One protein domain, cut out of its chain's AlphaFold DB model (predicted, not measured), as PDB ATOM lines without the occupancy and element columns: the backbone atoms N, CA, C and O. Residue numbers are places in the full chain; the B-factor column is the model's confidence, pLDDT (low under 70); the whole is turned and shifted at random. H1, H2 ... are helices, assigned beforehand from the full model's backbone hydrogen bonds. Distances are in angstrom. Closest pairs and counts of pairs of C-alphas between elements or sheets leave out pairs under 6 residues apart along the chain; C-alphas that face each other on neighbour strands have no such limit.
ATOM      1  N   ARG A   3     -16.237  73.736 107.810       85.56
ATOM      2  CA  ARG A   3     -17.097  74.918 107.975       85.56
ATOM      3  C   ARG A   3     -16.296  76.204 108.210       85.56
ATOM      4  O   ARG A   3     -16.608  77.226 107.612       85.56
ATOM      5  N   SER A   4     -15.299  76.157 109.093       86.62
ATOM      6  CA  SER A   4     -14.498  77.336 109.451       86.62
ATOM      7  C   SER A   4     -13.583  77.764 108.307       86.62
ATOM      8  O   SER A   4     -13.420  78.954 108.072       86.62
ATOM      9  N   GLU A   5     -13.044  76.797 107.566       91.25
ATOM     10  CA  GLU A   5     -12.248  77.050 106.366       91.25
ATOM     11  C   GLU A   5     -13.072  77.777 105.298       91.25
ATOM     12  O   GLU A   5     -12.698  78.868 104.883       91.25
ATOM     13  N   GLY A   6     -14.251  77.247 104.942       93.25
ATOM     14  CA  GLY A   6     -15.119  77.881 103.944       93.25
ATOM     15  C   GLY A   6     -15.565  79.295 104.331       93.25
ATOM     16  O   GLY A   6     -15.679  80.164 103.467       93.25
ATOM     17  N   ARG A   7     -15.765  79.549 105.631       94.94
ATOM     18  CA  ARG A   7     -16.026  80.893 106.162       94.94
ATOM     19  C   ARG A   7     -14.833  81.825 105.944       94.94
ATOM     20  O   ARG A   7     -15.007  82.898 105.378       94.94
ATOM     21  N   LEU A   8     -13.634  81.410 106.357       94.06
ATOM     22  CA  LEU A   8     -12.424  82.219 106.204       94.06
ATOM     23  C   LEU A   8     -12.129  82.524 104.734       94.06
ATOM     24  O   LEU A   8     -11.855  83.673 104.405       94.06
ATOM     25  N   THR A   9     -12.259  81.542 103.837       94.25
ATOM     26  CA  THR A   9     -12.099  81.757 102.390       94.25
ATOM     27  C   THR A   9     -13.030  82.851 101.875       94.25
ATOM     28  O   THR A   9     -12.607  83.714 101.109       94.25
ATOM     29  N   ARG A  10     -14.290  82.844 102.317       94.31
ATOM     30  CA  ARG A  10     -15.283  83.839 101.911       94.31
ATOM     31  C   ARG A  10     -14.959  85.235 102.435       94.31
ATOM     32  O   ARG A  10     -15.078  86.201 101.694       94.31
ATOM     33  N   TRP A  11     -14.525  85.337 103.687       96.00
ATOM     34  CA  TRP A  11     -14.136  86.615 104.280       96.00
ATOM     35  C   TRP A  11     -12.884  87.192 103.610       96.00
ATOM     36  O   TRP A  11     -12.858  88.372 103.284       96.00
ATOM     37  N   VAL A  12     -11.870  86.365 103.326       95.44
ATOM     38  CA  VAL A  12     -10.673  86.796 102.578       95.44
ATOM     39  C   VAL A  12     -11.047  87.301 101.182       95.44
ATOM     40  O   VAL A  12     -10.497  88.301 100.728       95.44
ATOM     41  N   ALA A  13     -12.004  86.656 100.510       94.69
ATOM     42  CA  ALA A  13     -12.476  87.088  99.194       94.69
ATOM     43  C   ALA A  13     -13.207  88.443  99.209       94.69
ATOM     44  O   ALA A  13     -13.367  89.045  98.148       94.69
ATOM     45  N   SER A  14     -13.645  88.926 100.376       95.00
ATOM     46  CA  SER A  14     -14.352  90.203 100.504       95.00
ATOM     47  C   SER A  14     -13.419  91.400 100.749       95.00
ATOM     48  O   SER A  14     -13.868  92.543 100.672       95.00
ATOM     49  N   ASP A  21     -21.773  99.699 107.119       93.12
ATOM     50  CA  ASP A  21     -21.934  99.980 108.560       93.12
ATOM     51  C   ASP A  21     -21.821  98.706 109.432       93.12
ATOM     52  O   ASP A  21     -22.255  98.658 110.588       93.12
ATOM     53  N   LEU A  22     -21.242  97.631 108.879       97.19
ATOM     54  CA  LEU A  22     -21.083  96.336 109.546       97.19
ATOM     55  C   LEU A  22     -20.328  96.464 110.871       97.19
ATOM     56  O   LEU A  22     -20.680  95.794 111.841       97.19
ATOM     57  N   LEU A  23     -19.292  97.306 110.915       97.31
ATOM     58  CA  LEU A  23     -18.406  97.416 112.072       97.31
ATOM     59  C   LEU A  23     -19.169  97.807 113.344       97.31
ATOM     60  O   LEU A  23     -18.956  97.204 114.396       97.31
ATOM     61  N   ASP A  24     -20.090  98.764 113.244       97.94
ATOM     62  CA  ASP A  24     -20.880  99.226 114.388       97.94
ATOM     63  C   ASP A  24     -21.932  98.193 114.800       97.94
ATOM     64  O   ASP A  24     -22.154  97.966 115.989       97.94
ATOM     65  N   SER A  25     -22.505  97.476 113.830       97.81
ATOM     66  CA  SER A  25     -23.425  96.367 114.107       97.81
ATOM     67  C   SER A  25     -22.729  95.213 114.840       97.81
ATOM     68  O   SER A  25     -23.301  94.618 115.755       97.81
ATOM     69  N   VAL A  26     -21.482  94.905 114.469       98.12
ATOM     70  CA  VAL A  26     -20.667  93.885 115.143       98.12
ATOM     71  C   VAL A  26     -20.290  94.338 116.552       98.12
ATOM     72  O   VAL A  26     -20.447  93.549 117.480       98.12
ATOM     73  N   ARG A  27     -19.891  95.602 116.748       98.06
ATOM     74  CA  ARG A  27     -19.648  96.160 118.092       98.06
ATOM     75  C   ARG A  27     -20.872  96.043 118.989       98.06
ATOM     76  O   ARG A  27     -20.745  95.518 120.083       98.06
ATOM     77  N   ALA A  28     -22.055  96.408 118.497       98.25
ATOM     78  CA  ALA A  28     -23.289  96.289 119.270       98.25
ATOM     79  C   ALA A  28     -23.588  94.842 119.705       98.25
ATOM     80  O   ALA A  28     -24.115  94.623 120.793       98.25
ATOM     81  N   CYS A  29     -23.238  93.843 118.883       98.25
ATOM     82  CA  CYS A  29     -23.357  92.434 119.275       98.25
ATOM     83  C   CYS A  29     -22.336  92.059 120.354       98.25
ATOM     84  O   CYS A  29     -22.680  91.378 121.312       98.25
ATOM     85  N   LEU A  30     -21.087  92.511 120.217       97.75
ATOM     86  CA  LEU A  30     -20.035  92.216 121.192       97.75
ATOM     87  C   LEU A  30     -20.269  92.921 122.537       97.75
ATOM     88  O   LEU A  30     -20.036  92.317 123.581       97.75
ATOM     89  N   ASP A  31     -20.788  94.148 122.519       98.00
ATOM     90  CA  ASP A  31     -21.198  94.888 123.717       98.00
ATOM     91  C   ASP A  31     -22.401  94.222 124.408       98.00
ATOM     92  O   ASP A  31     -22.533  94.270 125.631       98.00
ATOM     93  N   ASN A  32     -23.265  93.554 123.636       97.31
ATOM     94  CA  ASN A  32     -24.369  92.750 124.150       97.31
ATOM     95  C   ASN A  32     -23.897  91.341 124.550       97.31
ATOM     96  O   ASN A  32     -24.216  90.355 123.887       97.31
ATOM     97  N   ASP A  33     -23.147  91.265 125.650       97.88
ATOM     98  CA  ASP A  33     -22.697  90.012 126.278       97.88
ATOM     99  C   ASP A  33     -21.871  89.102 125.351       97.88
ATOM    100  O   ASP A  33     -22.032  87.883 125.331       97.88
ATOM    101  N   LEU A  34     -20.973  89.699 124.555       97.19
ATOM    102  CA  LEU A  34     -20.122  88.969 123.613       97.19
ATOM    103  C   LEU A  34     -20.934  88.020 122.716       97.19
ATOM    104  O   LEU A  34     -20.546  86.860 122.537       97.19
ATOM    105  N   ASP A  35     -22.037  88.502 122.127       98.12
ATOM    106  CA  ASP A  35     -22.877  87.746 121.185       98.12
ATOM    107  C   ASP A  35     -22.118  87.471 119.870       98.12
ATOM    108  O   ASP A  35     -22.349  88.051 118.801       98.12
ATOM    109  N   THR A  36     -21.153  86.561 119.965       96.25
ATOM    110  CA  THR A  36     -20.306  86.100 118.873       96.25
ATOM    111  C   THR A  36     -21.087  85.304 117.828       96.25
ATOM    112  O   THR A  36     -20.780  85.483 116.649       96.25
ATOM    113  N   PRO A  37     -22.119  84.488 118.150       97.19
ATOM    114  CA  PRO A  37     -22.936  83.856 117.118       97.19
ATOM    115  C   PRO A  37     -23.585  84.877 116.179       97.19
ATOM    116  O   PRO A  37     -23.521  84.704 114.959       97.19
ATOM    117  N   ARG A  38     -24.157  85.960 116.726       97.81
ATOM    118  CA  ARG A  38     -24.765  87.023 115.922       97.81
ATOM    119  C   ARG A  38     -23.725  87.859 115.186       97.81
ATOM    120  O   ARG A  38     -23.916  88.123 114.000       97.81
ATOM    121  N   ALA A  39     -22.612  88.211 115.833       98.06
ATOM    122  CA  ALA A  39     -21.503  88.907 115.176       98.06
ATOM    123  C   ALA A  39     -20.991  88.124 113.955       98.06
ATOM    124  O   ALA A  39     -20.865  88.677 112.864       98.06
ATOM    125  N   LEU A  40     -20.776  86.814 114.104       97.25
ATOM    126  CA  LEU A  40     -20.334  85.940 113.017       97.25
ATOM    127  C   LEU A  40     -21.361  85.862 111.882       97.25
ATOM    128  O   LEU A  40     -20.969  85.864 110.719       97.25
ATOM    129  N   ALA A  41     -22.657  85.801 112.198       97.75
ATOM    130  CA  ALA A  41     -23.714  85.778 111.188       97.75
ATOM    131  C   ALA A  41     -23.783  87.086 110.379       97.75
ATOM    132  O   ALA A  41     -23.985  87.040 109.167       97.75
ATOM    133  N   LEU A  42     -23.582  88.241 111.027       98.19
ATOM    134  CA  LEU A  42     -23.517  89.539 110.348       98.19
ATOM    135  C   LEU A  42     -22.314  89.625 109.405       98.19
ATOM    136  O   LEU A  42     -22.463  90.068 108.268       98.19
ATOM    137  N   ILE A  43     -21.143  89.173 109.859       97.94
ATOM    138  CA  ILE A  43     -19.930  89.159 109.036       97.94
ATOM    139  C   ILE A  43     -20.104  88.217 107.837       97.94
ATOM    140  O   ILE A  43     -19.782  88.601 106.716       97.94
ATOM    141  N   ASP A  44     -20.662  87.018 108.044       97.69
ATOM    142  CA  ASP A  44     -20.959  86.081 106.952       97.69
ATOM    143  C   ASP A  44     -21.876  86.723 105.900       97.69
ATOM    144  O   ASP A  44     -21.557  86.700 104.712       97.69
ATOM    145  N   ALA A  45     -22.976  87.347 106.334       97.75
ATOM    146  CA  ALA A  45     -23.938  87.984 105.436       97.75
ATOM    147  C   ALA A  45     -23.339  89.168 104.657       97.75
ATOM    148  O   ALA A  45     -23.659  89.360 103.486       97.75
ATOM    149  N   ALA A  46     -22.468  89.954 105.293       97.62
ATOM    150  CA  ALA A  46     -21.793  91.076 104.649       97.62
ATOM    151  C   ALA A  46     -20.730  90.617 103.639       97.62
ATOM    152  O   ALA A  46     -20.628  91.177 102.549       97.62
ATOM    153  N   ALA A  47     -19.976  89.562 103.955       96.75
ATOM    154  CA  ALA A  47     -19.047  88.967 103.001       96.75
ATOM    155  C   ALA A  47     -19.796  88.399 101.779       96.75
ATOM    156  O   ALA A  47     -19.377  88.623 100.646       96.75
ATOM    157  N   ASP A  48     -20.938  87.732 101.995       96.62
ATOM    158  CA  ASP A  48     -21.806  87.227 100.919       96.62
ATOM    159  C   ASP A  48     -22.419  88.355 100.059       96.62
ATOM    160  O   ASP A  48     -22.705  88.140  98.881       96.62
ATOM    161  N   SER A  49     -22.589  89.566 100.604       96.00
ATOM    162  CA  SER A  49     -23.060  90.740  99.852       96.00
ATOM    163  C   SER A  49     -21.944  91.540  99.166       96.00
ATOM    164  O   SER A  49     -22.230  92.532  98.492       96.00
ATOM    165  N   GLY A  50     -20.683  91.108  99.292       95.31
ATOM    166  CA  GLY A  50     -19.522  91.767  98.685       95.31
ATOM    167  C   GLY A  50     -19.014  92.989  99.458       95.31
ATOM    168  O   GLY A  50     -18.276  93.807  98.899       95.31
ATOM    169  N   ALA A  51     -19.408  93.141 100.724       97.19
ATOM    170  CA  ALA A  51     -18.849  94.160 101.600       97.19
ATOM    171  C   ALA A  51     -17.480  93.728 102.149       97.19
ATOM    172  O   ALA A  51     -17.244  92.553 102.447       97.19
ATOM    173  N   ASP A  52     -16.583  94.695 102.320       96.19
ATOM    174  CA  ASP A  52     -15.308  94.455 102.990       96.19
ATOM    175  C   ASP A  52     -15.551  94.207 104.484       96.19
ATOM    176  O   ASP A  52     -16.100  95.059 105.190       96.19
ATOM    177  N   VAL A  53     -15.151  93.026 104.965       97.69
ATOM    178  CA  VAL A  53     -15.339  92.628 106.365       97.69
ATOM    179  C   VAL A  53     -14.063  92.680 107.205       97.69
ATOM    180  O   VAL A  53     -14.087  92.290 108.372       97.69
ATOM    181  N   THR A  54     -12.959  93.194 106.658       96.81
ATOM    182  CA  THR A  54     -11.629  93.219 107.293       96.81
ATOM    183  C   THR A  54     -11.672  93.831 108.689       96.81
ATOM    184  O   THR A  54     -11.250  93.203 109.661       96.81
ATOM    185  N   SER A  55     -12.249  95.027 108.819       96.62
ATOM    186  CA  SER A  55     -12.326  95.731 110.105       96.62
ATOM    187  C   SER A  55     -13.173  94.985 111.139       96.62
ATOM    188  O   SER A  55     -12.860  95.006 112.326       96.62
ATOM    189  N   ALA A  56     -14.243  94.314 110.703       97.44
ATOM    190  CA  ALA A  56     -15.121  93.558 111.591       97.44
ATOM    191  C   ALA A  56     -14.481  92.235 112.039       97.44
ATOM    192  O   ALA A  56     -14.560  91.883 113.214       97.44
ATOM    193  N   ALA A  57     -13.798  91.530 111.134       96.88
ATOM    194  CA  ALA A  57     -13.041  90.322 111.452       96.88
ATOM    195  C   ALA A  57     -11.903  90.609 112.451       96.88
ATOM    196  O   ALA A  57     -11.693  89.831 113.386       96.88
ATOM    197  N   ALA A  58     -11.243  91.765 112.328       96.75
ATOM    198  CA  ALA A  58     -10.190  92.191 113.248       96.75
ATOM    199  C   ALA A  58     -10.684  92.370 114.698       96.75
ATOM    200  O   ALA A  58      -9.935  92.076 115.628       96.75
ATOM    201  N   LEU A  59     -11.950  92.761 114.922       96.56
ATOM    202  CA  LEU A  59     -12.536  92.805 116.276       96.56
ATOM    203  C   LEU A  59     -12.599  91.423 116.940       96.56
ATOM    204  O   LEU A  59     -12.573  91.327 118.164       96.56
ATOM    205  N   LEU A  60     -12.668  90.358 116.140       95.06
ATOM    206  CA  LEU A  60     -12.644  88.969 116.603       95.06
ATOM    207  C   LEU A  60     -11.218  88.394 116.667       95.06
ATOM    208  O   LEU A  60     -11.054  87.197 116.899       95.06
ATOM    209  N   GLY A  61     -10.191  89.219 116.433       95.19
ATOM    210  CA  GLY A  61      -8.793  88.791 116.370       95.19
ATOM    211  C   GLY A  61      -8.433  88.024 115.094       95.19
ATOM    212  O   GLY A  61      -7.440  87.301 115.080       95.19
TER     213      GLY A  61
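This is residues 3 to 14 and 21 to 61 of the 71 residues of the protein "Unannotated protein" of freshwater metagenome (UniProt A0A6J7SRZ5). A helical hairpin of H2 and H3 lies with the short H4 alongside, three nearly parallel helices whose centres make a triangle, H4 being loosely held. H1 slants past the last part of H3 and packs on its residues 43 to 48. The printed part has 53 residues, with four named helices in the order H1, H2, H3, H4 and no named strand; the class is all helix. It is compact, with a radius of gyration of the C-alphas of 10.2 A and spans of 28 by 23 by 17 A.

Start at H1, residues 3 to 13, and look at Trp 11: its C-alpha is 5.6 A from that of Ala 47, the closest pair where H1 touches H3, residues 36 to 48. H3 touches H1 with residues 43 to 48 alone, and the two helices run the same way at a steep tilt of 48 degrees. H2, residues 22 to 31, is apart from H1. H2 and H3 form a helical hairpin and touch at a shallow tilt of 8 degrees, opposite ways; their closest C-alphas, Val 26 and Ala 39, are 5.0 A apart. H4, residues 54 to 59, touches H2 at a shallow tilt of 8 degrees, the same way, with the C-alphas of Leu 23 and Ala 56 closest at 5.1 A. H3 and H4 are close but not clearly touching, their closest C-alphas, Ile 43 and Ala 56, being 7.0 A apart. In H1, H2 and H3 every O i to N i+4 pair is within hydrogen-bond range; in H4, 1 of 2 is.

Find C-alpha 3 at (-17.097, 74.918, 107.975); from there H1 runs 15.7 A. H2 spans 14.2 A and H3 18.1 A. H4 runs 9.0 A to C-alpha 59 at (-12.536, 92.805, 116.276).

The two farthest C-alphas, Ala 13 and Asp 33, are 29.1 A apart. Residues 15 to 20 are not printed, and C-alphas 14 and 21 are 14.8 A apart across this cut. The links H2 to H3 and H3 to H4 are tight. No printed residue is under 70 in pLDDT.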